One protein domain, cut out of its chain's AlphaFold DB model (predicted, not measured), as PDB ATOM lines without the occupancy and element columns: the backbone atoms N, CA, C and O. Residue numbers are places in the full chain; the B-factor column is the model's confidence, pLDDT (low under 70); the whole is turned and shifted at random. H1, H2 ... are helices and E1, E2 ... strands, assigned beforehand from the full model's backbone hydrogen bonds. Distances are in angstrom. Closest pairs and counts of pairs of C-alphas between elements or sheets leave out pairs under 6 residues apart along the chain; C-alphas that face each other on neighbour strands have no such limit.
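AT A GLANCE: This is residues 6 to 214 of the 352 residues of an uncharacterized protein of Thioclava sp. ES.032 (UniProt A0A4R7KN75). A long helical hairpin, H1 and H2, packs on a small three-stranded sheet, E1 E2 E3, and its turn, residues 39 to 44, sticks out at one end of an elongated body. H3 lies in the middle with H6 packed beside it, and H5 leads toward the other end, where the strand hairpin E4 E5 packs on H5 and short H4 lies farthest out. The 209 printed residues include six named helices and five named strands, in the order H1 H2 E1 E2 E3 H3 H4 E4 E5 H5 H6; both sheets are antiparallel, and the class is mostly helix. The whole is compact, with a radius of gyration of the C-alphas of 19.0 A and spans of 69 by 37 by 32 A.

HOW THE PARTS SIT: Look first at E1, residues 80 to 84, E2, 90 to 95, and E3, 104 to 107: a meander, each strand the antiparallel neighbour of the one before. N 83 and O 92, and N 93 and O 104, are within hydrogen-bond range, each at 2.8 A. H2, residues 43 to 70, is on this sheet over E1, closest at the C-alphas of Gly 64 and Gly 81, 5.1 A. H1, residues 6 to 34, touches H2 at a shallow tilt of 17 degrees, opposite ways, closest at the C-alphas of Ala 21 and Ala 59, 4.9 A. H1 and H2 are on one face of the sheet, two layers. At H3, residues 111 to 127, find the hub, touching H1, H2, H5, residues 168 to 178, and H6, residues 194 to 210; these five are a bundle, a group of helices together. H3 and H6 come closest at the C-alphas of Thr 120 and Gly 201, 4.2 A. H5 comes closest to E5, residues 160 to 165, at the C-alphas of Ala 171 and Gly 165, 4.3 A. E5 pairs with E4, residues 150 to 155; N 152 and O 163 are 2.8 A apart. H4, residues 133 to 141, is close to H5 but not clearly touching, with the C-alphas of Asp 135 and Pro 168 6.8 A apart. Every O i to N i+4 pair is within hydrogen-bond range in H2, H3, H4, H5 and H6, and 23 of 25 in H1.

IN THESE COORDINATES: Find C-alpha 6 at (-13.410, 47.777, 20.001); from there H1 runs 41.9 A, with a kink of 32 degrees near residue 13. H2 spans 40.9 A, H3 23.8 A and H6 24.3 A, ending at C-alpha 210 (0.419, 43.055, 30.796).

THE WHOLE: The C-alphas of Ser 42 and Ser 141, the two farthest apart, are 68.9 A apart. The printed part has no cut. The link from H5 to H6, residues 179 to 193, is long. Confidence is under 70 at residues 97 to 102, 157 to 158, 182 to 190 and 212.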
ATOM      1  N   LYS A   6     -13.120  49.193  20.262       88.62
ATOM      2  CA  LYS A   6     -13.410  47.777  20.001       88.62
ATOM      3  C   LYS A   6     -14.045  47.075  21.205       88.62
ATOM      4  O   LYS A   6     -15.007  46.336  21.028       88.62
ATOM      5  N   GLU A   7     -13.548  47.316  22.422       89.38
ATOM      6  CA  GLU A   7     -14.200  46.792  23.632       89.38
ATOM      7  C   GLU A   7     -15.594  47.387  23.810       89.38
ATOM      8  O   GLU A   7     -16.512  46.636  24.100       89.38
ATOM      9  N   ALA A   8     -15.784  48.691  23.600       90.75
ATOM     10  CA  ALA A   8     -17.094  49.326  23.734       90.75
ATOM     11  C   ALA A   8     -18.127  48.711  22.773       90.75
ATOM     12  O   ALA A   8     -19.237  48.384  23.193       90.75
ATOM     13  N   THR A   9     -17.748  48.477  21.511       92.31
ATOM     14  CA  THR A   9     -18.598  47.783  20.532       92.31
ATOM     15  C   THR A   9     -18.918  46.356  20.974       92.31
ATOM     16  O   THR A   9     -20.084  45.969  20.983       92.31
ATOM     17  N   LEU A  10     -17.908  45.578  21.378       91.62
ATOM     18  CA  LEU A  10     -18.112  44.193  21.812       91.62
ATOM     19  C   LEU A  10     -18.970  44.105  23.076       91.62
ATOM     20  O   LEU A  10     -19.857  43.265  23.141       91.62
ATOM     21  N   VAL A  11     -18.760  44.992  24.049       92.31
ATOM     22  CA  VAL A  11     -19.555  45.080  25.280       92.31
ATOM     23  C   VAL A  11     -21.018  45.380  24.965       92.31
ATOM     24  O   VAL A  11     -21.897  44.683  25.468       92.31
ATOM     25  N   LYS A  12     -21.285  46.366  24.095       93.81
ATOM     26  CA  LYS A  12     -22.648  46.749  23.696       93.81
ATOM     27  C   LYS A  12     -23.420  45.578  23.077       93.81
ATOM     28  O   LYS A  12     -24.622  45.467  23.295       93.81
ATOM     29  N   THR A  13     -22.736  44.708  22.335       93.62
ATOM     30  CA  THR A  13     -23.352  43.543  21.684       93.62
ATOM     31  C   THR A  13     -23.428  42.321  22.603       93.62
ATOM     32  O   THR A  13     -24.455  41.651  22.649       93.62
ATOM     33  N   LEU A  14     -22.357  42.005  23.338       94.12
ATOM     34  CA  LEU A  14     -22.236  40.753  24.094       94.12
ATOM     35  C   LEU A  14     -22.940  40.785  25.451       94.12
ATOM     36  O   LEU A  14     -23.427  39.742  25.881       94.12
ATOM     37  N   LEU A  15     -23.021  41.936  26.130       94.19
ATOM     38  CA  LEU A  15     -23.651  42.013  27.454       94.19
ATOM     39  C   LEU A  15     -25.147  41.630  27.413       94.19
ATOM     40  O   LEU A  15     -25.539  40.758  28.192       94.19
ATOM     41  N   PRO A  16     -25.980  42.172  26.499       96.19
ATOM     42  CA  PRO A  16     -27.376  41.746  26.384       96.19
ATOM     43  C   PRO A  16     -27.524  40.255  26.053       96.19
ATOM     44  O   PRO A  16     -28.368  39.582  26.639       96.19
ATOM     45  N   LEU A  17     -26.675  39.721  25.167       96.69
ATOM     46  CA  LEU A  17     -26.694  38.302  24.790       96.69
ATOM     47  C   LEU A  17     -26.317  37.388  25.960       96.69
ATOM     48  O   LEU A  17     -26.911  36.329  26.138       96.69
ATOM     49  N   ALA A  18     -25.345  37.791  26.775       95.69
ATOM     50  CA  ALA A  18     -24.940  37.028  27.945       95.69
ATOM     51  C   ALA A  18     -26.012  37.054  29.049       95.69
ATOM     52  O   ALA A  18     -26.247  36.032  29.697       95.69
ATOM     53  N   LEU A  19     -26.705  38.187  29.224       95.88
ATOM     54  CA  LEU A  19     -27.866  38.291  30.112       95.88
ATOM     55  C   LEU A  19     -28.999  37.362  29.658       95.88
ATOM     56  O   LEU A  19     -29.552  36.640  30.484       95.88
ATOM     57  N   ASP A  20     -29.323  37.355  28.364       96.00
ATOM     58  CA  ASP A  20     -30.353  36.481  27.792       96.00
ATOM     59  C   ASP A  20     -29.992  34.995  27.941       96.00
ATOM     60  O   ASP A  20     -30.786  34.206  28.451       96.00
ATOM     61  N   ALA A  21     -28.753  34.617  27.611       95.88
ATOM     62  CA  ALA A  21     -28.274  33.243  27.756       95.88
ATOM     63  C   ALA A  21     -28.312  32.757  29.216       95.88
ATOM     64  O   ALA A  21     -28.738  31.631  29.480       95.88
ATOM     65  N   SER A  22     -27.912  33.604  30.172       94.88
ATOM     66  CA  SER A  22     -27.979  33.292  31.605       94.88
ATOM     67  C   SER A  22     -29.428  33.138  32.080       94.88
ATOM     68  O   SER A  22     -29.751  32.124  32.698       94.88
ATOM     69  N   LYS A  23     -30.325  34.064  31.710       94.94
ATOM     70  CA  LYS A  23     -31.758  33.996  32.047       94.94
ATOM     71  C   LYS A  23     -32.437  32.761  31.465       94.94
ATOM     72  O   LYS A  23     -33.132  32.057  32.190       94.94
ATOM     73  N   ALA A  24     -32.217  32.461  30.185       94.75
ATOM     74  CA  ALA A  24     -32.772  31.267  29.552       94.75
ATOM     75  C   ALA A  24     -32.267  29.986  30.239       94.75
ATOM     76  O   ALA A  24     -33.029  29.044  30.451       94.75
ATOM     77  N   SER A  25     -30.980  29.959  30.607       95.06
ATOM     78  CA  SER A  25     -30.360  28.827  31.297       95.06
ATOM     79  C   SER A  25     -30.917  28.619  32.708       95.06
ATOM     80  O   SER A  25     -31.172  27.474  33.085       95.06
ATOM     81  N   ALA A  26     -31.123  29.705  33.457       93.38
ATOM     82  CA  ALA A  26     -31.735  29.689  34.783       93.38
ATOM     83  C   ALA A  26     -33.201  29.245  34.714       93.38
ATOM     84  O   ALA A  26     -33.579  28.319  35.418       93.38
ATOM     85  N   ALA A  27     -33.987  29.786  33.777       92.94
ATOM     86  CA  ALA A  27     -35.387  29.402  33.591       92.94
ATOM     87  C   ALA A  27     -35.555  27.906  33.262       92.94
ATOM     88  O   ALA A  27     -36.468  27.256  33.766       92.94
ATOM     89  N   LEU A  28     -34.665  27.329  32.441       94.50
ATOM     90  CA  LEU A  28     -34.653  25.881  32.205       94.50
ATOM     91  C   LEU A  28     -34.320  25.108  33.489       94.50
ATOM     92  O   LEU A  28     -34.931  24.076  33.750       94.50
ATOM     93  N   GLN A  29     -33.343  25.575  34.266       93.62
ATOM     94  CA  GLN A  29     -32.936  24.917  35.505       93.62
ATOM     95  C   GLN A  29     -34.056  24.942  36.556       93.62
ATOM     96  O   GLN A  29     -34.358  23.894  37.121       93.62
ATOM     97  N   GLU A  30     -34.683  26.099  36.768       93.19
ATOM     98  CA  GLU A  30     -35.823  26.300  37.672       93.19
ATOM     99  C   GLU A  30     -37.005  25.424  37.252       93.19
ATOM    100  O   GLU A  30     -37.458  24.586  38.027       93.19
ATOM    101  N   TRP A  31     -37.411  25.483  35.978       94.19
ATOM    102  CA  TRP A  31     -38.508  24.652  35.477       94.19
ATOM    103  C   TRP A  31     -38.258  23.153  35.694       94.19
ATOM    104  O   TRP A  31     -39.176  22.402  36.016       94.19
ATOM    105  N   ARG A  32     -37.012  22.686  35.538       91.56
ATOM    106  CA  ARG A  32     -36.663  21.280  35.794       91.56
ATOM    107  C   ARG A  32     -36.707  20.911  37.271       91.56
ATOM    108  O   ARG A  32     -36.996  19.754  37.566       91.56
ATOM    109  N   GLN A  33     -36.360  21.839  38.161       90.44
ATOM    110  CA  GLN A  33     -36.496  21.635  39.603       90.44
ATOM    111  C   GLN A  33     -37.976  21.482  39.963       90.44
ATOM    112  O   GLN A  33     -38.329  20.519  40.641       90.44
ATOM    113  N   ASP A  34     -38.834  22.333  39.401       90.75
ATOM    114  CA  ASP A  34     -40.282  22.301  39.627       90.75
ATOM    115  C   ASP A  34     -40.956  21.062  39.014       90.75
ATOM    116  O   ASP A  34     -41.847  20.461  39.611       90.75
ATOM    117  N   ALA A  35     -40.516  20.630  37.826       89.31
ATOM    118  CA  ALA A  35     -41.081  19.475  37.125       89.31
ATOM    119  C   ALA A  35     -40.760  18.117  37.788       89.31
ATOM    120  O   ALA A  35     -41.342  17.097  37.407       89.31
ATOM    121  N   GLY A  36     -39.827  18.067  38.744       87.00
ATOM    122  CA  GLY A  36     -39.459  16.847  39.465       87.00
ATOM    123  C   GLY A  36     -38.720  15.800  38.617       87.00
ATOM    124  O   GLY A  36     -38.099  16.097  37.593       87.00
ATOM    125  N   ALA A  37     -38.745  14.536  39.054       88.38
ATOM    126  CA  ALA A  37     -37.960  13.459  38.446       88.38
ATOM    127  C   ALA A  37     -38.385  13.143  37.001       88.38
ATOM    128  O   ALA A  37     -39.548  12.880  36.716       88.38
ATOM    129  N   LYS A  38     -37.414  13.058  36.080       86.62
ATOM    130  CA  LYS A  38     -37.687  12.833  34.647       86.62
ATOM    131  C   LYS A  38     -38.440  11.531  34.340       86.62
ATOM    132  O   LYS A  38     -39.110  11.445  33.313       86.62
ATOM    133  N   SER A  39     -38.349  10.531  35.216       89.94
ATOM    134  CA  SER A  39     -39.069   9.257  35.096       89.94
ATOM    135  C   SER A  39     -40.592   9.405  35.179       89.94
ATOM    136  O   SER A  39     -41.294   8.564  34.630       89.94
ATOM    137  N   THR A  40     -41.105  10.469  35.807       90.75
ATOM    138  CA  THR A  40     -42.549  10.710  35.986       90.75
ATOM    139  C   THR A  40     -43.109  11.752  35.016       90.75
ATOM    140  O   THR A  40     -44.285  12.105  35.079       90.75
ATOM    141  N   TRP A  41     -42.283  12.264  34.101       93.50
ATOM    142  CA  TRP A  41     -42.690  13.342  33.210       93.50
ATOM    143  C   TRP A  41     -43.696  12.891  32.153       93.50
ATOM    144  O   TRP A  41     -43.447  11.964  31.373       93.50
ATOM    145  N   SER A  42     -44.787  13.650  32.054       93.06
ATOM    146  CA  SER A  42     -45.738  13.567  30.949       93.06
ATOM    147  C   SER A  42     -45.090  13.963  29.614       93.06
ATOM    148  O   SER A  42     -44.041  14.615  29.561       93.06
ATOM    149  N   ASN A  43     -45.740  13.613  28.499       93.06
ATOM    150  CA  ASN A  43     -45.298  14.057  27.173       93.06
ATOM    151  C   ASN A  43     -45.312  15.588  27.039       93.06
ATOM    152  O   ASN A  43     -44.425  16.142  26.396       93.06
ATOM    153  N   HIS A  44     -46.251  16.270  27.702       91.62
ATOM    154  CA  HIS A  44     -46.283  17.731  27.752       91.62
ATOM    155  C   HIS A  44     -45.010  18.296  28.400       91.62
ATOM    156  O   HIS A  44     -44.355  19.151  27.811       91.62
ATOM    157  N   ASN A  45     -44.578  17.741  29.538       92.69
ATOM    158  CA  ASN A  45     -43.341  18.170  30.199       92.69
ATOM    159  C   ASN A  45     -42.104  17.922  29.320       92.69
ATOM    160  O   ASN A  45     -41.235  18.784  29.221       92.69
ATOM    161  N   LYS A  46     -42.032  16.782  28.620       92.06
ATOM    162  CA  LYS A  46     -40.923  16.494  27.689       92.06
ATOM    163  C   LYS A  46     -40.863  17.497  26.527       92.06
ATOM    164  O   LYS A  46     -39.772  17.912  26.141       92.06
ATOM    165  N   LEU A  47     -42.014  17.902  25.985       93.88
ATOM    166  CA  LEU A  47     -42.087  18.923  24.932       93.88
ATOM    167  C   LEU A  47     -41.685  20.308  25.455       93.88
ATOM    168  O   LEU A  47     -40.931  21.015  24.786       93.88
ATOM    169  N   THR A  48     -42.118  20.671  26.664       93.88
ATOM    170  CA  THR A  48     -41.730  21.932  27.313       93.88
ATOM    171  C   THR A  48     -40.223  21.988  27.584       93.88
ATOM    172  O   THR A  48     -39.592  22.987  27.241       93.88
ATOM    173  N   GLU A  49     -39.610  20.906  28.089       94.94
ATOM    174  CA  GLU A  49     -38.147  20.797  28.243       94.94
ATOM    175  C   GLU A  49     -37.433  21.047  26.907       94.94
ATOM    176  O   GLU A  49     -36.485  21.830  26.847       94.94
ATOM    177  N   ALA A  50     -37.888  20.396  25.831       94.38
ATOM    178  CA  ALA A  50     -37.279  20.530  24.511       94.38
ATOM    179  C   ALA A  50     -37.370  21.970  23.975       94.38
ATOM    180  O   ALA A  50     -36.387  22.493  23.447       94.38
ATOM    181  N   ALA A  51     -38.515  22.633  24.158       95.12
ATOM    182  CA  ALA A  51     -38.710  24.024  23.757       95.12
ATOM    183  C   ALA A  51     -37.829  24.991  24.568       95.12
ATOM    184  O   ALA A  51     -37.185  25.871  23.992       95.12
ATOM    185  N   LEU A  52     -37.753  24.814  25.892       95.31
ATOM    186  CA  LEU A  52     -36.884  25.611  26.763       95.31
ATOM    187  C   LEU A  52     -35.408  25.401  26.420       95.31
ATOM    188  O   LEU A  52     -34.669  26.371  26.258       95.31
ATOM    189  N   PHE A  53     -34.981  24.153  26.222       95.94
ATOM    190  CA  PHE A  53     -33.611  23.855  25.820       95.94
ATOM    191  C   PHE A  53     -33.273  24.438  24.443       95.94
ATOM    192  O   PHE A  53     -32.188  24.983  24.270       95.94
ATOM    193  N   SER A  54     -34.202  24.409  23.482       96.19
ATOM    194  CA  SER A  54     -34.007  25.050  22.175       96.19
ATOM    195  C   SER A  54     -33.774  26.564  22.294       96.19
ATOM    196  O   SER A  54     -32.920  27.113  21.597       96.19
ATOM    197  N   ARG A  55     -34.464  27.247  23.221       94.88
ATOM    198  CA  ARG A  55     -34.213  28.671  23.516       94.88
ATOM    199  C   ARG A  55     -32.821  28.895  24.102       94.88
ATOM    200  O   ARG A  55     -32.123  29.800  23.655       94.88
ATOM    201  N   VAL A  56     -32.407  28.051  25.051       95.81
ATOM    202  CA  VAL A  56     -31.056  28.090  25.636       95.81
ATOM    203  C   VAL A  56     -29.997  27.910  24.547       95.81
ATOM    204  O   VAL A  56     -29.087  28.727  24.432       95.81
ATOM    205  N   ASP A  57     -30.134  26.881  23.712       95.88
ATOM    206  CA  ASP A  57     -29.198  26.581  22.627       95.88
ATOM    207  C   ASP A  57     -29.081  27.740  21.627       95.88
ATOM    208  O   ASP A  57     -27.975  28.138  21.253       95.88
ATOM    209  N   LYS A  58     -30.210  28.366  21.271       96.38
ATOM    210  CA  LYS A  58     -30.235  29.549  20.402       96.38
ATOM    211  C   LYS A  58     -29.521  30.752  21.031       96.38
ATOM    212  O   LYS A  58     -28.730  31.401  20.344       96.38
ATOM    213  N   ALA A  59     -29.760  31.035  22.312       96.50
ATOM    214  CA  ALA A  59     -29.126  32.153  23.017       96.50
ATOM    215  C   ALA A  59     -27.599  31.970  23.122       96.50
ATOM    216  O   ALA A  59     -26.830  32.875  22.788       96.50
ATOM    217  N   PHE A  60     -27.141  30.769  23.493       96.06
ATOM    218  CA  PHE A  60     -25.712  30.447  23.553       96.06
ATOM    219  C   PHE A  60     -25.044  30.413  22.176       96.06
ATOM    220  O   PHE A  60     -23.892  30.832  22.054       96.06
ATOM    221  N   SER A  61     -25.757  29.974  21.137       95.50
ATOM    222  CA  SER A  61     -25.265  30.019  19.756       95.50
ATOM    223  C   SER A  61     -25.066  31.456  19.273       95.50
ATOM    224  O   SER A  61     -24.024  31.763  18.695       95.50
ATOM    225  N   ALA A  62     -26.014  32.358  19.555       96.00
ATOM    226  CA  ALA A  62     -25.897  33.775  19.208       96.00
ATOM    227  C   ALA A  62     -24.720  34.445  19.935       96.00
ATOM    228  O   ALA A  62     -23.901  35.118  19.306       96.00
ATOM    229  N   LEU A  63     -24.589  34.204  21.244       96.31
ATOM    230  CA  LEU A  63     -23.460  34.688  22.037       96.31
ATOM    231  C   LEU A  63     -22.122  34.154  21.499       96.31
ATOM    232  O   LEU A  63     -21.182  34.919  21.281       96.31
ATOM    233  N   GLY A  64     -22.046  32.844  21.250       95.50
ATOM    234  CA  GLY A  64     -20.855  32.177  20.732       95.50
ATOM    235  C   GLY A  64     -20.427  32.708  19.366       95.50
ATOM    236  O   GLY A  64     -19.245  32.975  19.175       95.50
ATOM    237  N   ALA A  65     -21.370  32.938  18.448       95.31
ATOM    238  CA  ALA A  65     -21.083  33.460  17.114       95.31
ATOM    239  C   ALA A  65     -20.393  34.834  17.156       95.31
ATOM    240  O   ALA A  65     -19.419  35.056  16.435       95.31
ATOM    241  N   VAL A  66     -20.845  35.736  18.037       96.44
ATOM    242  CA  VAL A  66     -20.226  37.063  18.196       96.44
ATOM    243  C   VAL A  66     -18.816  36.950  18.779       96.44
ATOM    244  O   VAL A  66     -17.906  37.627  18.301       96.44
ATOM    245  N   ILE A  67     -18.610  36.086  19.781       95.50
ATOM    246  CA  ILE A  67     -17.274  35.862  20.354       95.50
ATOM    247  C   ILE A  67     -16.336  35.289  19.291       95.50
ATOM    248  O   ILE A  67     -15.271  35.859  19.072       95.50
ATOM    249  N   VAL A  68     -16.731  34.214  18.601       95.44
ATOM    250  CA  VAL A  68     -15.917  33.570  17.554       95.44
ATOM    251  C   VAL A  68     -15.565  34.551  16.442       95.44
ATOM    252  O   VAL A  68     -14.408  34.610  16.039       95.44
ATOM    253  N   GLY A  69     -16.515  35.380  16.002       95.12
ATOM    254  CA  GLY A  69     -16.264  36.414  14.994       95.12
ATOM    255  C   GLY A  69     -15.259  37.489  15.428       95.12
ATOM    256  O   GLY A  69     -14.665  38.151  14.581       95.12
ATOM    257  N   ALA A  70     -15.040  37.665  16.734       94.81
ATOM    258  CA  ALA A  70     -14.058  38.601  17.271       94.81
ATOM    259  C   ALA A  70     -12.672  37.972  17.507       94.81
ATOM    260  O   ALA A  70     -11.691  38.716  17.636       94.81
ATOM    261  N   ILE A  71     -12.578  36.639  17.581       94.31
ATOM    262  CA  ILE A  71     -11.325  35.919  17.835       94.31
ATOM    263  C   ILE A  71     -10.361  36.106  16.649       94.31
ATOM    264  O   ILE A  71     -10.768  35.957  15.496       94.31
ATOM    265  N   PRO A  72      -9.068  36.393  16.896       91.94
ATOM    266  CA  PRO A  72      -8.071  36.424  15.832       91.94
ATOM    267  C   PRO A  72      -7.984  35.088  15.075       91.94
ATOM    268  O   PRO A  72      -7.842  34.026  15.681       91.94
ATOM    269  N   ALA A  73      -8.029  35.139  13.740       90.75
ATOM    270  CA  ALA A  73      -8.090  33.946  12.890       90.75
ATOM    271  C   ALA A  73      -6.928  32.963  13.133       90.75
ATOM    272  O   ALA A  73      -7.122  31.748  13.092       90.75
ATOM    273  N   GLN A  74      -5.737  33.477  13.458       88.88
ATOM    274  CA  GLN A  74      -4.547  32.667  13.722       88.88
ATOM    275  C   GLN A  74      -4.643  31.792  14.984       88.88
ATOM    276  O   GLN A  74      -3.771  30.955  15.204       88.88
ATOM    277  N   TRP A  75      -5.675  31.960  15.818       91.19
ATOM    278  CA  TRP A  75      -5.896  31.105  16.991       91.19
ATOM    279  C   TRP A  75      -6.543  29.760  16.643       91.19
ATOM    280  O   TRP A  75      -6.586  28.883  17.508       91.19
ATOM    281  N   GLU A  76      -7.007  29.585  15.396       90.00
ATOM    282  CA  GLU A  76      -7.621  28.346  14.894       90.00
ATOM    283  C   GLU A  76      -8.848  27.924  15.737       90.00
ATOM    284  O   GLU A  76      -9.050  26.748  16.025       90.00
ATOM    285  N   MET A  77      -9.667  28.894  16.170       90.75
ATOM    286  CA  MET A  77     -10.844  28.669  17.034       90.75
ATOM    287  C   MET A  77     -12.186  28.857  16.301       90.75
ATOM    288  O   MET A  77     -13.196  29.186  16.918       90.75
ATOM    289  N   SER A  78     -12.215  28.671  14.981       91.38
ATOM    290  CA  SER A  78     -13.430  28.860  14.170       91.38
ATOM    291  C   SER A  78     -14.531  27.836  14.464       91.38
ATOM    292  O   SER A  78     -15.703  28.099  14.205       91.38
ATOM    293  N   ASP A  79     -14.175  26.671  15.008       90.94
ATOM    294  CA  ASP A  79     -15.106  25.606  15.385       90.94
ATOM    295  C   ASP A  79     -15.496  25.636  16.873       90.94
ATOM    296  O   ASP A  79     -16.157  24.713  17.354       90.94
ATOM    297  N   TRP A  80     -15.092  26.673  17.609       92.62
ATOM    298  CA  TRP A  80     -15.420  26.817  19.023       92.62
ATOM    299  C   TRP A  80     -16.830  27.359  19.225       92.62
ATOM    300  O   TRP A  80     -17.401  28.031  18.370       92.62
ATOM    301  N   GLY A  81     -17.407  27.064  20.383       93.81
ATOM    302  CA  GLY A  81     -18.704  27.595  20.764       93.81
ATOM    303  C   GLY A  81     -19.119  27.174  22.161       93.81
ATOM    304  O   GLY A  81     -18.437  26.395  22.834       93.81
ATOM    305  N   PHE A  82     -20.266  27.691  22.589       93.75
ATOM    306  CA  PHE A  82     -20.914  27.239  23.809       93.75
ATOM    307  C   PHE A  82     -21.754  25.990  23.543       93.75
ATOM    308  O   PHE A  82     -22.536  25.939  22.599       93.75
ATOM    309  N   ALA A  83     -21.611  24.996  24.410       92.19
ATOM    310  CA  ALA A  83     -22.446  23.813  24.499       92.19
ATOM    311  C   ALA A  83     -23.182  23.856  25.850       92.19
ATOM    312  O   ALA A  83     -22.590  23.492  26.875       92.19
ATOM    313  N   PRO A  84     -24.429  24.358  25.897       93.06
ATOM    314  CA  PRO A  84     -25.190  24.423  27.136       93.06
ATOM    315  C   PRO A  84     -25.569  23.029  27.646       93.06
ATOM    316  O   PRO A  84     -25.837  22.105  26.874       93.06
ATOM    317  N   SER A  85     -25.620  22.876  28.969       90.88
ATOM    318  CA  SER A  85     -26.117  21.658  29.604       90.88
ATOM    319  C   SER A  85     -27.616  21.499  29.361       90.88
ATOM    320  O   SER A  85     -28.388  22.443  29.537       90.88
ATOM    321  N   ARG A  86     -28.059  20.273  29.056       88.19
ATOM    322  CA  ARG A  86     -29.495  19.938  28.992       88.19
ATOM    323  C   ARG A  86     -30.213  20.136  30.327       88.19
ATOM    324  O   ARG A  86     -31.431  20.284  30.345       88.19
ATOM    325  N   MET A  87     -29.475  20.140  31.437       87.50
ATOM    326  CA  MET A  87     -30.018  20.418  32.769       87.50
ATOM    327  C   MET A  87     -30.204  21.919  33.041       87.50
ATOM    328  O   MET A  87     -30.809  22.264  34.049       87.50
ATOM    329  N   GLY A  88     -29.692  22.803  32.178       87.44
ATOM    330  CA  GLY A  88     -29.553  24.222  32.500       87.44
ATOM    331  C   GLY A  88     -28.424  24.483  33.503       87.44
ATOM    332  O   GLY A  88     -27.674  23.576  33.881       87.44
ATOM    333  N   GLY A  89     -28.253  25.751  33.876       89.25
ATOM    334  CA  GLY A  89     -27.317  26.216  34.909       89.25
ATOM    335  C   GLY A  89     -25.823  26.174  34.567       89.25
ATOM    336  O   GLY A  89     -25.029  26.835  35.237       89.25
ATOM    337  N   THR A  90     -25.412  25.448  33.524       92.44
ATOM    338  CA  THR A  90     -24.025  25.460  33.034       92.44
ATOM    339  C   THR A  90     -23.927  25.460  31.512       92.44
ATOM    340  O   THR A  90     -24.799  24.941  30.808       92.44
ATOM    341  N   ALA A  91     -22.821  25.997  30.995       92.56
ATOM    342  CA  ALA A  91     -22.440  25.879  29.590       92.56
ATOM    343  C   ALA A  91     -20.940  25.627  29.450       92.56
ATOM    344  O   ALA A  91     -20.129  26.203  30.171       92.56
ATOM    345  N   ARG A  92     -20.564  24.769  28.502       91.31
ATOM    346  CA  ARG A  92     -19.164  24.472  28.191       91.31
ATOM    347  C   ARG A  92     -18.698  25.292  26.997       91.31
ATOM    348  O   ARG A  92     -19.356  25.273  25.967       91.31
ATOM    349  N   TRP A  93     -17.551  25.950  27.100       92.44
ATOM    350  CA  TRP A  93     -16.845  26.555  25.971       92.44
ATOM    351  C   TRP A  93     -15.726  25.636  25.500       92.44
ATOM    352  O   TRP A  93     -14.789  25.365  26.254       92.44
ATOM    353  N   ALA A  94     -15.861  25.129  24.278       90.56
ATOM    354  CA  ALA A  94     -14.972  24.124  23.707       90.56
ATOM    355  C   ALA A  94     -15.027  24.132  22.173       90.56
ATOM    356  O   ALA A  94     -15.968  24.665  21.577       90.56
ATOM    357  N   SER A  95     -14.052  23.476  21.540       88.50
ATOM    358  CA  SER A  95     -14.121  23.101  20.123       88.50
ATOM    359  C   SER A  95     -15.207  22.045  19.879       88.50
ATOM    360  O   SER A  95     -15.620  21.325  20.798       88.50
ATOM    361  N   LYS A  96     -15.658  21.892  18.626       80.31
ATOM    362  CA  LYS A  96     -16.629  20.841  18.253       80.31
ATOM    363  C   LYS A  96     -16.112  19.440  18.591       80.31
ATOM    364  O   LYS A  96     -16.884  18.625  19.093       80.31
ATOM    365  N   ALA A  97     -14.822  19.186  18.365       64.19
ATOM    366  CA  ALA A  97     -14.165  17.919  18.701       64.19
ATOM    367  C   ALA A  97     -13.952  17.732  20.220       64.19
ATOM    368  O   ALA A  97     -13.968  16.607  20.713       64.19
ATOM    369  N   GLY A  98     -13.801  18.828  20.973       59.72
ATOM    370  CA  GLY A  98     -13.533  18.836  22.415       59.72
ATOM    371  C   GLY A  98     -14.764  18.689  23.311       59.72
ATOM    372  O   GLY A  98     -14.613  18.586  24.526       59.72
ATOM    373  N   ARG A  99     -15.980  18.614  22.746       58.19
ATOM    374  CA  ARG A  99     -17.259  18.597  23.491       58.19
ATOM    375  C   ARG A  99     -17.319  17.585  24.649       58.19
ATOM    376  O   ARG A  99     -18.081  17.819  25.587       58.19
ATOM    377  N   GLY A 100     -16.525  16.511  24.616       48.34
ATOM    378  CA  GLY A 100     -16.457  15.484  25.664       48.34
ATOM    379  C   GLY A 100     -15.265  15.530  26.637       48.34
ATOM    380  O   GLY A 100     -15.346  14.839  27.648       48.34
ATOM    381  N   ARG A 101     -14.175  16.274  26.372       52.56
ATOM    382  CA  ARG A 101     -12.916  16.160  27.156       52.56
ATOM    383  C   ARG A 101     -12.208  17.480  27.473       52.56
ATOM    384  O   ARG A 101     -11.727  17.624  28.590       52.56
ATOM    385  N   ASP A 102     -12.208  18.442  26.551       58.50
ATOM    386  CA  ASP A 102     -11.425  19.676  26.671       58.50
ATOM    387  C   ASP A 102     -12.340  20.905  26.614       58.50
ATOM    388  O   ASP A 102     -13.191  21.015  25.731       58.50
ATOM    389  N   GLY A 103     -12.184  21.839  27.555       72.88
ATOM    390  CA  GLY A 103     -12.932  23.099  27.566       72.88
ATOM    391  C   GLY A 103     -13.260  23.619  28.963       72.88
ATOM    392  O   GLY A 103     -13.043  22.952  29.972       72.88
ATOM    393  N   ILE A 104     -13.816  24.828  29.011       85.12
ATOM    394  CA  ILE A 104     -14.154  25.520  30.260       85.12
ATOM    395  C   ILE A 104     -15.636  25.343  30.535       85.12
ATOM    396  O   ILE A 104     -16.458  25.634  29.668       85.12
ATOM    397  N   VAL A 105     -15.987  24.893  31.736       88.50
ATOM    398  CA  VAL A 105     -17.379  24.869  32.189       88.50
ATOM    399  C   VAL A 105     -17.667  26.156  32.946       88.50
ATOM    400  O   VAL A 105     -17.005  26.463  33.932       88.50
ATOM    401  N   TYR A 106     -18.673  26.890  32.487       88.12
ATOM    402  CA  TYR A 106     -19.175  28.088  33.137       88.12
ATOM    403  C   TYR A 106     -20.442  27.770  33.914       88.12
ATOM    404  O   TYR A 106     -21.341  27.108  33.391       88.12
ATOM    405  N   ASN A 107     -20.527  28.283  35.140       86.75
ATOM    406  CA  ASN A 107     -21.776  28.335  35.886       86.75
ATOM    407  C   ASN A 107     -22.596  29.526  35.376       86.75
ATOM    408  O   ASN A 107     -22.304  30.674  35.705       86.75
ATOM    409  N   THR A 108     -23.601  29.241  34.556       87.06
ATOM    410  CA  THR A 108     -24.440  30.248  33.895       87.06
ATOM    411  C   THR A 108     -25.609  30.691  34.768       87.06
ATOM    412  O   THR A 108     -26.200  31.733  34.483       87.06
ATOM    413  N   ALA A 109     -25.910  29.951  35.842       78.44
ATOM    414  CA  ALA A 109     -26.854  30.364  36.880       78.44
ATOM    415  C   ALA A 109     -26.267  31.453  37.794       78.44
ATOM    416  O   ALA A 109     -26.986  32.324  38.280       78.44
ATOM    417  N   SER A 110     -24.945  31.461  37.998       85.88
ATOM    418  CA  SER A 110     -24.268  32.573  38.669       85.88
ATOM    419  C   SER A 110     -24.040  33.720  37.684       85.88
ATOM    420  O   SER A 110     -22.969  33.836  37.084       85.88
ATOM    421  N   LEU A 111     -25.056  34.576  37.522       88.94
ATOM    422  CA  LEU A 111     -25.054  35.652  36.525       88.94
ATOM    423  C   LEU A 111     -23.768  36.489  36.568       88.94
ATOM    424  O   LEU A 111     -23.116  36.672  35.547       88.94
ATOM    425  N   LEU A 112     -23.369  36.974  37.747       90.06
ATOM    426  CA  LEU A 112     -22.192  37.840  37.871       90.06
ATOM    427  C   LEU A 112     -20.891  37.113  37.506       90.06
ATOM    428  O   LEU A 112     -20.041  37.699  36.841       90.06
ATOM    429  N   CYS A 113     -20.744  35.835  37.870       86.62
ATOM    430  CA  CYS A 113     -19.571  35.054  37.468       86.62
ATOM    431  C   CYS A 113     -19.538  34.866  35.950       86.62
ATOM    432  O   CYS A 113     -18.513  35.121  35.322       86.62
ATOM    433  N   PHE A 114     -20.678  34.510  35.353       91.31
ATOM    434  CA  PHE A 114     -20.774  34.324  33.912       91.31
ATOM    435  C   PHE A 114     -20.464  35.613  33.141       91.31
ATOM    436  O   PHE A 114     -19.666  35.597  32.207       91.31
ATOM    437  N   ILE A 115     -21.016  36.755  33.559       93.12
ATOM    438  CA  ILE A 115     -20.726  38.049  32.924       93.12
ATOM    439  C   ILE A 115     -19.253  38.449  33.099       93.12
ATOM    440  O   ILE A 115     -18.647  38.977  32.163       93.12
ATOM    441  N   MET A 116     -18.649  38.165  34.255       91.38
ATOM    442  CA  MET A 116     -17.217  38.380  34.460       91.38
ATOM    443  C   MET A 116     -16.377  37.543  33.487       91.38
ATOM    444  O   MET A 116     -15.446  38.072  32.880       91.38
ATOM    445  N   ASP A 117     -16.738  36.278  33.267       90.88
ATOM    446  CA  ASP A 117     -16.080  35.417  32.285       90.88
ATOM    447  C   ASP A 117     -16.200  35.961  30.856       90.88
ATOM    448  O   ASP A 117     -15.202  36.003  30.133       90.88
ATOM    449  N   ILE A 118     -17.375  36.461  30.460       93.94
ATOM    450  CA  ILE A 118     -17.554  37.137  29.165       93.94
ATOM    451  C   ILE A 118     -16.656  38.378  29.067       93.94
ATOM    452  O   ILE A 118     -15.983  38.579  28.052       93.94
ATOM    453  N   GLY A 119     -16.564  39.173  30.136       93.62
ATOM    454  CA  GLY A 119     -15.645  40.310  30.220       93.62
ATOM    455  C   GLY A 119     -14.184  39.890  30.051       93.62
ATOM    456  O   GLY A 119     -13.425  40.543  29.334       93.62
ATOM    457  N   THR A 120     -13.788  38.762  30.645       92.69
ATOM    458  CA  THR A 120     -12.461  38.174  30.449       92.69
ATOM    459  C   THR A 120     -12.228  37.753  29.000       92.69
ATOM    460  O   THR A 120     -11.179  38.086  28.454       92.69
ATOM    461  N   MET A 121     -13.185  37.088  28.346       93.94
ATOM    462  CA  MET A 121     -13.051  36.682  26.938       93.94
ATOM    463  C   MET A 121     -12.846  37.898  26.021       93.94
ATOM    464  O   MET A 121     -11.912  37.906  25.219       93.94
ATOM    465  N   ILE A 122     -13.649  38.957  26.188       94.50
ATOM    466  CA  ILE A 122     -13.505  40.210  25.425       94.50
ATOM    467  C   ILE A 122     -12.142  40.846  25.691       94.50
ATOM    468  O   ILE A 122     -11.423  41.213  24.758       94.50
ATOM    469  N   GLY A 123     -11.778  40.972  26.968       93.06
ATOM    470  CA  GLY A 123     -10.537  41.617  27.377       93.06
ATOM    471  C   GLY A 123      -9.320  40.884  26.830       93.06
ATOM    472  O   GLY A 123      -8.385  41.528  26.367       93.06
ATOM    473  N   VAL A 124      -9.356  39.550  26.808       93.50
ATOM    474  CA  VAL A 124      -8.307  38.728  26.206       93.50
ATOM    475  C   VAL A 124      -8.216  38.977  24.706       93.50
ATOM    476  O   VAL A 124      -7.135  39.306  24.232       93.50
ATOM    477  N   ILE A 125      -9.335  38.888  23.979       94.19
ATOM    478  CA  ILE A 125      -9.389  39.068  22.519       94.19
ATOM    479  C   ILE A 125      -8.849  40.435  22.088       94.19
ATOM    480  O   ILE A 125      -8.178  40.533  21.063       94.19
ATOM    481  N   VAL A 126      -9.155  41.499  22.833       92.88
ATOM    482  CA  VAL A 126      -8.737  42.859  22.464       92.88
ATOM    483  C   VAL A 126      -7.333  43.175  22.965       92.88
ATOM    484  O   VAL A 126      -6.518  43.715  22.215       92.88
ATOM    485  N   ALA A 127      -7.020  42.846  24.219       90.50
ATOM    486  CA  ALA A 127      -5.725  43.186  24.793       90.50
ATOM    487  C   ALA A 127      -4.589  42.360  24.175       90.50
ATOM    488  O   ALA A 127      -3.471  42.862  24.090       90.50
ATOM    489  N   SER A 128      -4.855  41.135  23.713       90.94
ATOM    490  CA  SER A 128      -3.851  40.269  23.090       90.94
ATOM    491  C   SER A 128      -3.317  40.800  21.758       90.94
ATOM    492  O   SER A 128      -2.227  40.409  21.371       90.94
ATOM    493  N   GLN A 129      -4.024  41.716  21.083       87.06
ATOM    494  CA  GLN A 129      -3.655  42.190  19.739       87.06
ATOM    495  C   GLN A 129      -2.474  43.170  19.727       87.06
ATOM    496  O   GLN A 129      -1.958  43.508  18.664       87.06
ATOM    497  N   ARG A 130      -2.076  43.690  20.894       85.00
ATOM    498  CA  ARG A 130      -0.969  44.646  21.015       85.00
ATOM    499  C   ARG A 130       0.254  43.961  21.602       85.00
ATOM    500  O   ARG A 130       0.235  43.573  22.773       85.00
ATOM    501  N   GLY A 131       1.324  43.884  20.819       83.06
ATOM    502  CA  GLY A 131       2.623  43.418  21.295       83.06
ATOM    503  C   GLY A 131       3.144  44.285  22.440       83.06
ATOM    504  O   GLY A 131       2.978  45.505  22.433       83.06
ATOM    505  N   ASP A 132       3.744  43.637  23.433       88.25
ATOM    506  CA  ASP A 132       4.472  44.325  24.493       88.25
ATOM    507  C   ASP A 132       5.870  44.735  23.996       88.25
ATOM    508  O   ASP A 132       6.474  44.023  23.193       88.25
ATOM    509  N   ARG A 133       6.381  45.897  24.424       89.94
ATOM    510  CA  ARG A 133       7.647  46.438  23.904       89.94
ATOM    511  C   ARG A 133       8.834  45.532  24.234       89.94
ATOM    512  O   ARG A 133       9.706  45.372  23.381       89.94
ATOM    513  N   GLU A 134       8.864  44.950  25.430       90.00
ATOM    514  CA  GLU A 134       9.938  44.054  25.864       90.00
ATOM    515  C   GLU A 134       9.851  42.720  25.120       90.00
ATOM    516  O   GLU A 134      10.852  42.257  24.568       90.00
ATOM    517  N   ASP A 135       8.638  42.165  24.993       90.75
ATOM    518  CA  ASP A 135       8.392  40.948  24.207       90.75
ATOM    519  C   ASP A 135       8.860  41.131  22.751       90.75
ATOM    520  O   ASP A 135       9.560  40.278  22.204       90.75
ATOM    521  N   LEU A 136       8.516  42.261  22.121       92.19
ATOM    522  CA  LEU A 136       8.899  42.569  20.740       92.19
ATOM    523  C   LEU A 136      10.409  42.808  20.584       92.19
ATOM    524  O   LEU A 136      10.993  42.373  19.590       92.19
ATOM    525  N   ALA A 137      11.055  43.468  21.550       92.31
ATOM    526  CA  ALA A 137      12.505  43.654  21.546       92.31
ATOM    527  C   ALA A 137      13.239  42.308  21.661       92.31
ATOM    528  O   ALA A 137      14.165  42.043  20.888       92.31
ATOM    529  N   ARG A 138      12.778  41.421  22.552       91.38
ATOM    530  CA  ARG A 138      13.321  40.065  22.682       91.38
ATOM    531  C   ARG A 138      13.080  39.243  21.420       91.38
ATOM    532  O   ARG A 138      14.020  38.630  20.926       91.38
ATOM    533  N   MET A 139      11.877  39.267  20.844       93.88
ATOM    534  CA  MET A 139      11.611  38.605  19.559       93.88
ATOM    535  C   MET A 139      12.577  39.067  18.467       93.88
ATOM    536  O   MET A 139      13.161  38.230  17.784       93.88
ATOM    537  N   LYS A 140      12.807  40.381  18.350       93.81
ATOM    538  CA  LYS A 140      13.764  40.936  17.387       93.81
ATOM    539  C   LYS A 140      15.186  40.418  17.628       93.81
ATOM    540  O   LYS A 140      15.877  40.112  16.665       93.81
ATOM    541  N   SER A 141      15.614  40.277  18.886       91.88
ATOM    542  CA  SER A 141      16.934  39.707  19.219       91.88
ATOM    543  C   SER A 141      17.084  38.228  18.833       91.88
ATOM    544  O   SER A 141      18.196  37.764  18.611       91.88
ATOM    545  N   LEU A 142      15.967  37.504  18.715       93.12
ATOM    546  CA  LEU A 142      15.906  36.117  18.242       93.12
ATOM    547  C   LEU A 142      15.679  36.024  16.723       93.12
ATOM    548  O   LEU A 142      15.397  34.943  16.211       93.12
ATOM    549  N   ASP A 143      15.751  37.157  16.021       91.31
ATOM    550  CA  ASP A 143      15.416  37.307  14.606       91.31
ATOM    551  C   ASP A 143      14.010  36.799  14.234       91.31
ATOM    552  O   ASP A 143      13.766  36.188  13.193       91.31
ATOM    553  N   LEU A 144      13.047  37.058  15.118       92.62
ATOM    554  CA  LEU A 144      11.637  36.789  14.883       92.62
ATOM    555  C   LEU A 144      10.890  38.086  14.570       92.62
ATOM    556  O   LEU A 144      11.106  39.132  15.185       92.62
ATOM    557  N   SER A 145       9.957  37.994  13.625       90.94
ATOM    558  CA  SER A 145       9.068  39.087  13.236       90.94
ATOM    559  C   SER A 145       7.682  38.893  13.837       90.94
ATOM    560  O   SER A 145       7.155  37.784  13.839       90.94
ATOM    561  N   ASN A 146       7.047  39.990  14.252       88.81
ATOM    562  CA  ASN A 146       5.645  39.996  14.675       88.81
ATOM    563  C   ASN A 146       4.645  39.992  13.504       88.81
ATOM    564  O   ASN A 146       3.442  40.086  13.724       88.81
ATOM    565  N   LYS A 147       5.128  39.911  12.258       89.44
ATOM    566  CA  LYS A 147       4.291  39.739  11.061       89.44
ATOM    567  C   LYS A 147       4.044  38.266  10.724       89.44
ATOM    568  O   LYS A 147       3.123  37.963   9.976       89.44
ATOM    569  N   GLY A 148       4.886  37.364  11.232       89.44
ATOM    570  CA  GLY A 148       4.785  35.924  11.004       89.44
ATOM    571  C   GLY A 148       4.201  35.202  12.213       89.44
ATOM    572  O   GLY A 148       4.442  35.593  13.353       89.44
ATOM    573  N   ILE A 149       3.451  34.127  11.969       93.19
ATOM    574  CA  ILE A 149       2.954  33.267  13.046       93.19
ATOM    575  C   ILE A 149       4.118  32.432  13.585       93.19
ATOM    576  O   ILE A 149       4.782  31.715  12.838       93.19
ATOM    577  N   SER A 150       4.322  32.503  14.897       93.81
ATOM    578  CA  SER A 150       5.281  31.694  15.644       93.81
ATOM    579  C   SER A 150       4.550  30.842  16.681       93.81
ATOM    580  O   SER A 150       3.491  31.213  17.183       93.81
ATOM    581  N   THR A 151       5.114  29.684  17.004       92.81
ATOM    582  CA  THR A 151       4.718  28.858  18.149       92.81
ATOM    583  C   THR A 151       5.567  29.223  19.363       92.81
ATOM    584  O   THR A 151       6.797  29.121  19.328       92.81
ATOM    585  N   PHE A 152       4.897  29.620  20.439       92.12
ATOM    586  CA  PHE A 152       5.502  29.964  21.719       92.12
ATOM    587  C   PHE A 152       5.155  28.906  22.760       92.12
ATOM    588  O   PHE A 152       4.046  28.376  22.762       92.12
ATOM    589  N   SER A 153       6.100  28.625  23.650       89.56
ATOM    590  CA  SER A 153       5.910  27.783  24.828       89.56
ATOM    591  C   SER A 153       5.819  28.655  26.075       89.56
ATOM    592  O   SER A 153       6.605  29.589  26.229       89.56
ATOM    593  N   PHE A 154       4.886  28.343  26.968       87.38
ATOM    594  CA  PHE A 154       4.670  29.037  28.234       87.38
ATOM    595  C   PHE A 154       4.812  28.051  29.383       87.38
ATOM    596  O   PHE A 154       4.223  26.968  29.356       87.38
ATOM    597  N   SER A 155       5.582  28.436  30.396       77.50
ATOM    598  CA  SER A 155       5.698  27.649  31.620       77.50
ATOM    599  C   SER A 155       4.482  27.891  32.508       77.50
ATOM    600  O   SER A 155       4.179  29.029  32.865       77.50
ATOM    601  N   THR A 156       3.803  26.812  32.880       73.31
ATOM    602  CA  THR A 156       2.887  26.787  34.023       73.31
ATOM    603  C   THR A 156       3.525  25.978  35.147       73.31
ATOM    604  O   THR A 156       4.504  25.263  34.931       73.31
ATOM    605  N   TYR A 157       2.955  26.036  36.349       66.56
ATOM    606  CA  TYR A 157       3.451  25.246  37.479       66.56
ATOM    607  C   TYR A 157       3.371  23.719  37.257       66.56
ATOM    608  O   TYR A 157       4.088  22.983  37.930       66.56
ATOM    609  N   ARG A 158       2.520  23.231  36.334       63.56
ATOM    610  CA  ARG A 158       2.326  21.789  36.064       63.56
ATOM    611  C   ARG A 158       3.007  21.300  34.793       63.56
ATOM    612  O   ARG A 158       3.464  20.163  34.750       63.56
ATOM    613  N   CYS A 159       3.023  22.114  33.744       70.50
ATOM    614  CA  CYS A 159       3.500  21.710  32.425       70.50
ATOM    615  C   CYS A 159       3.856  22.916  31.546       70.50
ATOM    616  O   CYS A 159       3.620  24.074  31.902       70.50
ATOM    617  N   PHE A 160       4.402  22.633  30.367       78.06
ATOM    618  CA  PHE A 160       4.556  23.622  29.309       78.06
ATOM    619  C   PHE A 160       3.376  23.553  28.351       78.06
ATOM    620  O   PHE A 160       2.995  22.474  27.895       78.06
ATOM    621  N   LEU A 161       2.821  24.715  28.027       85.81
ATOM    622  CA  LEU A 161       1.730  24.849  27.073       85.81
ATOM    623  C   LEU A 161       2.212  25.620  25.858       85.81
ATOM    624  O   LEU A 161       2.876  26.647  25.992       85.81
ATOM    625  N   GLN A 162       1.867  25.128  24.673       88.75
ATOM    626  CA  GLN A 162       2.246  25.759  23.418       88.75
ATOM    627  C   GLN A 162       1.043  26.417  22.755       88.75
ATOM    628  O   GLN A 162      -0.048  25.849  22.709       88.75
ATOM    629  N   ALA A 163       1.257  27.603  22.198       90.69
ATOM    630  CA  ALA A 163       0.269  28.282  21.376       90.69
ATOM    631  C   ALA A 163       0.920  29.041  20.226       90.69
ATOM    632  O   ALA A 163       2.053  29.517  20.324       90.69
ATOM    633  N   LYS A 164       0.170  29.160  19.131       92.56
ATOM    634  CA  LYS A 164       0.539  29.968  17.972       92.56
ATOM    635  C   LYS A 164       0.072  31.409  18.164       92.56
ATOM    636  O   LYS A 164      -0.992  31.645  18.731       92.56
ATOM    637  N   GLY A 165       0.847  32.354  17.655       93.88
ATOM    638  CA  GLY A 165       0.469  33.762  17.591       93.88
ATOM    639  C   GLY A 165       1.517  34.598  16.869       93.88
ATOM    640  O   GLY A 165       2.601  34.114  16.544       93.88
ATOM    641  N   TYR A 166       1.204  35.865  16.629       94.94
ATOM    642  CA  TYR A 166       2.156  36.830  16.072       94.94
ATOM    643  C   TYR A 166       3.209  37.275  17.087       94.94
ATOM    644  O   TYR A 166       4.298  37.693  16.717       94.94
ATOM    645  N   HIS A 167       2.893  37.198  18.375       93.88
ATOM    646  CA  HIS A 167       3.799  37.520  19.473       93.88
ATOM    647  C   HIS A 167       3.364  36.769  20.748       93.88
ATOM    648  O   HIS A 167       2.242  36.253  20.799       93.88
ATOM    649  N   PRO A 168       4.191  36.717  21.807       92.75
ATOM    650  CA  PRO A 168       3.897  35.932  23.006       92.75
ATOM    651  C   PRO A 168       2.557  36.284  23.656       92.75
ATOM    652  O   PRO A 168       1.776  35.404  23.995       92.75
ATOM    653  N   ARG A 169       2.236  37.575  23.783       93.12
ATOM    654  CA  ARG A 169       0.940  38.010  24.331       93.12
ATOM    655  C   ARG A 169      -0.271  37.544  23.500       93.12
ATOM    656  O   ARG A 169      -1.303  37.225  24.086       93.12
ATOM    657  N   ASP A 170      -0.140  37.482  22.174       94.31
ATOM    658  CA  ASP A 170      -1.174  36.973  21.264       94.31
ATOM    659  C   ASP A 170      -1.406  35.475  21.513       94.31
ATOM    660  O   ASP A 170      -2.513  35.053  21.841       94.31
ATOM    661  N   ALA A 171      -0.325  34.691  21.506       93.69
ATOM    662  CA  ALA A 171      -0.370  33.255  21.779       93.69
ATOM    663  C   ALA A 171      -0.876  32.926  23.197       93.69
ATOM    664  O   ALA A 171      -1.665  32.001  23.383       93.69
ATOM    665  N   PHE A 172      -0.476  33.703  24.207       92.44
ATOM    666  CA  PHE A 172      -0.948  33.527  25.581       92.44
ATOM    667  C   PHE A 172      -2.449  33.807  25.712       92.44
ATOM    668  O   PHE A 172      -3.151  33.094  26.427       92.44
ATOM    669  N   GLY A 173      -2.961  34.805  24.981       92.75
ATOM    670  CA  GLY A 173      -4.394  35.079  24.906       92.75
ATOM    671  C   GLY A 173      -5.191  33.865  24.421       92.75
ATOM    672  O   GLY A 173      -6.203  33.516  25.032       92.75
ATOM    673  N   ALA A 174      -4.684  33.157  23.407       92.62
ATOM    674  CA  ALA A 174      -5.296  31.916  22.941       92.62
ATOM    675  C   ALA A 174      -5.365  30.854  24.054       92.62
ATOM    676  O   ALA A 174      -6.403  30.220  24.222       92.62
ATOM    677  N   LEU A 175      -4.309  30.687  24.859       90.56
ATOM    678  CA  LEU A 175      -4.293  29.719  25.970       90.56
ATOM    679  C   LEU A 175      -5.310  30.056  27.067       90.56
ATOM    680  O   LEU A 175      -5.993  29.155  27.560       90.56
ATOM    681  N   ILE A 176      -5.460  31.340  27.416       90.12
ATOM    682  CA  ILE A 176      -6.491  31.781  28.371       90.12
ATOM    683  C   ILE A 176      -7.885  31.473  27.817       90.12
ATOM    684  O   ILE A 176      -8.721  30.910  28.524       90.12
ATOM    685  N   LEU A 177      -8.142  31.810  26.548       91.25
ATOM    686  CA  LEU A 177      -9.456  31.603  25.939       91.25
ATOM    687  C   LEU A 177      -9.796  30.113  25.773       91.25
ATOM    688  O   LEU A 177     -10.965  29.740  25.860       91.25
ATOM    689  N   LYS A 178      -8.778  29.264  25.588       89.44
ATOM    690  CA  LYS A 178      -8.903  27.801  25.568       89.44
ATOM    691  C   LYS A 178      -9.130  27.184  26.951       89.44
ATOM    692  O   LYS A 178      -9.516  26.022  27.027       89.44
ATOM    693  N   GLY A 179      -8.898  27.934  28.031       85.25
ATOM    694  CA  GLY A 179      -9.038  27.429  29.400       85.25
ATOM    695  C   GLY A 179      -7.843  26.653  29.914       85.25
ATOM    696  O   GLY A 179      -7.970  25.910  30.877       85.25
ATOM    697  N   GLN A 180      -6.699  26.800  29.255       83.81
ATOM    698  CA  GLN A 180      -5.473  26.095  29.613       83.81
ATOM    699  C   GLN A 180      -4.623  26.899  30.610       83.81
ATOM    700  O   GLN A 180      -3.607  26.412  31.088       83.81
ATOM    701  N   MET A 181      -5.039  28.128  30.927       79.81
ATOM    702  CA  MET A 181      -4.419  28.993  31.928       79.81
ATOM    703  C   MET A 181      -5.414  29.304  33.039       79.81
ATOM    704  O   MET A 181      -6.615  29.432  32.780       79.81
ATOM    705  N   ASP A 182      -4.897  29.473  34.256       68.44
ATOM    706  CA  ASP A 182      -5.713  29.821  35.413       68.44
ATOM    707  C   ASP A 182      -6.459  31.142  35.179       68.44
ATOM    708  O   ASP A 182      -5.913  32.145  34.704       68.44
ATOM    709  N   LYS A 183      -7.741  31.119  35.527       66.44
ATOM    710  CA  LYS A 183      -8.664  32.251  35.467       66.44
ATOM    711  C   LYS A 183      -8.810  32.891  36.846       66.44
ATOM    712  O   LYS A 183      -8.502  32.242  37.848       66.44
ATOM    713  N   PRO A 184      -9.267  34.153  36.939       59.34
ATOM    714  CA  PRO A 184      -9.509  34.734  38.245       59.34
ATOM    715  C   PRO A 184     -10.616  33.954  38.944       59.34
ATOM    716  O   PRO A 184     -11.673  33.704  38.367       59.34
ATOM    717  N   VAL A 185     -10.402  33.655  40.220       58.69
ATOM    718  CA  VAL A 185     -11.518  33.446  41.140       58.69
ATOM    719  C   VAL A 185     -12.175  34.819  41.338       58.69
ATOM    720  O   VAL A 185     -11.443  35.788  41.573       58.69
ATOM    721  N   PRO A 186     -13.508  34.956  41.211       55.38
ATOM    722  CA  PRO A 186     -14.169  36.236  41.433       55.38
ATOM    723  C   PRO A 186     -13.798  36.776  42.824       55.38
ATOM    724  O   PRO A 186     -13.984  36.058  43.811       55.38
ATOM    725  N   PRO A 187     -13.256  38.004  42.950       48.31
ATOM    726  CA  PRO A 187     -13.019  38.582  44.263       48.31
ATOM    727  C   PRO A 187     -14.360  38.800  44.975       48.31
ATOM    728  O   PRO A 187     -15.337  39.261  44.383       48.31
ATOM    729  N   GLY A 188     -14.405  38.425  46.252       55.06
ATOM    730  CA  GLY A 188     -15.616  38.443  47.062       55.06
ATOM    731  C   GLY A 188     -16.218  39.839  47.289       55.06
ATOM    732  O   GLY A 188     -15.520  40.848  47.349       55.06
ATOM    733  N   ARG A 189     -17.543  39.835  47.481       55.06
ATOM    734  CA  ARG A 189     -18.437  40.869  48.051       55.06
ATOM    735  C   ARG A 189     -18.566  42.242  47.358       55.06
ATOM    736  O   ARG A 189     -19.581  42.880  47.601       55.06
ATOM    737  N   SER A 190     -17.652  42.699  46.493       67.75
ATOM    738  CA  SER A 190     -17.739  44.052  45.883       67.75
ATOM    739  C   SER A 190     -18.373  44.125  44.486       67.75
ATOM    740  O   SER A 190     -18.697  45.213  44.016       67.75
ATOM    741  N   ILE A 191     -18.566  42.989  43.812       80.62
ATOM    742  CA  ILE A 191     -19.193  42.921  42.487       80.62
ATOM    743  C   ILE A 191     -20.675  42.593  42.679       80.62
ATOM    744  O   ILE A 191     -21.004  41.469  43.048       80.62
ATOM    745  N   ASN A 192     -21.561  43.563  42.436       85.31
ATOM    746  CA  ASN A 192     -23.010  43.411  42.621       85.31
ATOM    747  C   ASN A 192     -23.855  43.747  41.376       85.31
ATOM    748  O   ASN A 192     -25.055  43.488  41.389       85.31
ATOM    749  N   THR A 193     -23.257  44.263  40.295       90.25
ATOM    750  CA  THR A 193     -23.953  44.508  39.019       90.25
ATOM    751  C   THR A 193     -23.279  43.792  37.843       90.25
ATOM    752  O   THR A 193     -22.060  43.570  37.878       90.25
ATOM    753  N   PRO A 194     -24.028  43.438  36.776       91.19
ATOM    754  CA  PRO A 194     -23.461  42.871  35.551       91.19
ATOM    755  C   PRO A 194     -22.367  43.748  34.929       91.19
ATOM    756  O   PRO A 194     -21.344  43.241  34.476       91.19
ATOM    757  N   GLU A 195     -22.530  45.069  34.946       90.62
ATOM    758  CA  GLU A 195     -21.560  46.012  34.389       90.62
ATOM    759  C   GLU A 195     -20.239  45.971  35.165       90.62
ATOM    760  O   GLU A 195     -19.166  45.936  34.558       90.62
ATOM    761  N   LEU A 196     -20.303  45.928  36.502       89.56
ATOM    762  CA  LEU A 196     -19.117  45.804  37.349       89.56
ATOM    763  C   LEU A 196     -18.439  44.445  37.166       89.56
ATOM    764  O   LEU A 196     -17.210  44.386  37.091       89.56
ATOM    765  N   ALA A 197     -19.214  43.367  37.030       90.56
ATOM    766  CA  ALA A 197     -18.683  42.037  36.746       90.56
ATOM    767  C   ALA A 197     -17.928  42.010  35.409       90.56
ATOM    768  O   ALA A 197     -16.783  41.557  35.339       90.56
ATOM    769  N   LEU A 198     -18.527  42.579  34.362       91.38
ATOM    770  CA  LEU A 198     -17.920  42.683  33.040       91.38
ATOM    771  C   LEU A 198     -16.610  43.483  33.091       91.38
ATOM    772  O   LEU A 198     -15.588  43.057  32.549       91.38
ATOM    773  N   GLN A 199     -16.619  44.629  33.779       89.75
ATOM    774  CA  GLN A 199     -15.433  45.464  33.966       89.75
ATOM    775  C   GLN A 199     -14.335  44.754  34.761       89.75
ATOM    776  O   GLN A 199     -13.157  44.896  34.420       89.75
ATOM    777  N   ALA A 200     -14.694  43.974  35.781       89.44
ATOM    778  CA  ALA A 200     -13.745  43.162  36.534       89.44
ATOM    779  C   ALA A 200     -13.061  42.134  35.621       89.44
ATOM    780  O   ALA A 200     -11.830  42.045  35.614       89.44
ATOM    781  N   GLY A 201     -13.837  41.446  34.776       91.19
ATOM    782  CA  GLY A 201     -13.322  40.505  33.781       91.19
ATOM    783  C   GLY A 201     -12.364  41.153  32.778       91.19
ATOM    784  O   GLY A 201     -11.272  40.629  32.539       91.19
ATOM    785  N   LEU A 202     -12.732  42.322  32.241       91.62
ATOM    786  CA  LEU A 202     -11.890  43.115  31.335       91.62
ATOM    787  C   LEU A 202     -10.588  43.563  32.015       91.62
ATOM    788  O   LEU A 202      -9.501  43.440  31.446       91.62
ATOM    789  N   SER A 203     -10.688  44.088  33.239       89.56
ATOM    790  CA  SER A 203      -9.539  44.570  34.011       89.56
ATOM    791  C   SER A 203      -8.564  43.438  34.319       89.56
ATOM    792  O   SER A 203      -7.355  43.606  34.146       89.56
ATOM    793  N   TRP A 204      -9.082  42.273  34.718       89.62
ATOM    794  CA  TRP A 204      -8.265  41.092  34.948       89.62
ATOM    795  C   TRP A 204      -7.523  40.673  33.682       89.62
ATOM    796  O   TRP A 204      -6.299  40.572  33.712       89.62
ATOM    797  N   ALA A 205      -8.229  40.510  32.559       90.25
ATOM    798  CA  ALA A 205      -7.616  40.092  31.300       90.25
ATOM    799  C   ALA A 205      -6.487  41.038  30.875       90.25
ATOM    800  O   ALA A 205      -5.397  40.587  30.519       90.25
ATOM    801  N   ARG A 206      -6.713  42.354  30.980       88.06
ATOM    802  CA  ARG A 206      -5.682  43.358  30.699       88.06
ATOM    803  C   ARG A 206      -4.478  43.191  31.621       88.06
ATOM    804  O   ARG A 206      -3.373  43.080  31.107       88.06
ATOM    805  N   LYS A 207      -4.684  43.122  32.943       87.75
ATOM    806  CA  LYS A 207      -3.602  42.963  33.934       87.75
ATOM    807  C   LYS A 207      -2.800  41.683  33.703       87.75
ATOM    808  O   LYS A 207      -1.573  41.710  33.723       87.75
ATOM    809  N   THR A 208      -3.476  40.569  33.450       87.00
ATOM    810  CA  THR A 208      -2.849  39.271  33.180       87.00
ATOM    811  C   THR A 208      -2.034  39.314  31.888       87.00
ATOM    812  O   THR A 208      -0.900  38.846  31.852       87.00
ATOM    813  N   LEU A 209      -2.557  39.964  30.847       87.31
ATOM    814  CA  LEU A 209      -1.859  40.156  29.577       87.31
ATOM    815  C   LEU A 209      -0.844  41.311  29.580       87.31
ATOM    816  O   LEU A 209      -0.181  41.518  28.568       87.31
ATOM    817  N   THR A 210      -0.660  42.052  30.670       80.00
ATOM    818  CA  THR A 210       0.419  43.055  30.796       80.00
ATOM    819  C   THR A 210       1.537  42.618  31.733       80.00
ATOM    820  O   THR A 210       2.604  43.212  31.704       80.00
ATOM    821  N   ARG A 211       1.323  41.599  32.571       75.25
ATOM    822  CA  ARG A 211       2.386  41.045  33.420       75.25
ATOM    823  C   ARG A 211       3.461  40.375  32.562       75.25
ATOM    824  O   ARG A 211       3.126  39.749  31.552       75.25
ATOM    825  N   GLY A 212       4.722  40.494  32.985       67.56
ATOM    826  CA  GLY A 212       5.845  39.775  32.382       67.56
ATOM    827  C   GLY A 212       5.551  38.276  32.320       67.56
ATOM    828  O   GLY A 212       5.013  37.700  33.269       67.56
ATOM    829  N   ARG A 213       5.831  37.658  31.172       74.62
ATOM    830  CA  ARG A 213       5.498  36.257  30.885       74.62
ATOM    831  C   ARG A 213       6.772  35.454  30.694       74.62
ATOM    832  O   ARG A 213       7.604  35.805  29.866       74.62
ATOM    833  N   ASN A 214       6.859  34.311  31.368       81.56
ATOM    834  CA  ASN A 214       7.882  33.314  31.077       81.56
ATOM    835  C   ASN A 214       7.490  32.532  29.819       81.56
ATOM    836  O   ASN A 214       6.759  31.540  29.885       81.56
TER     837      ASN A 214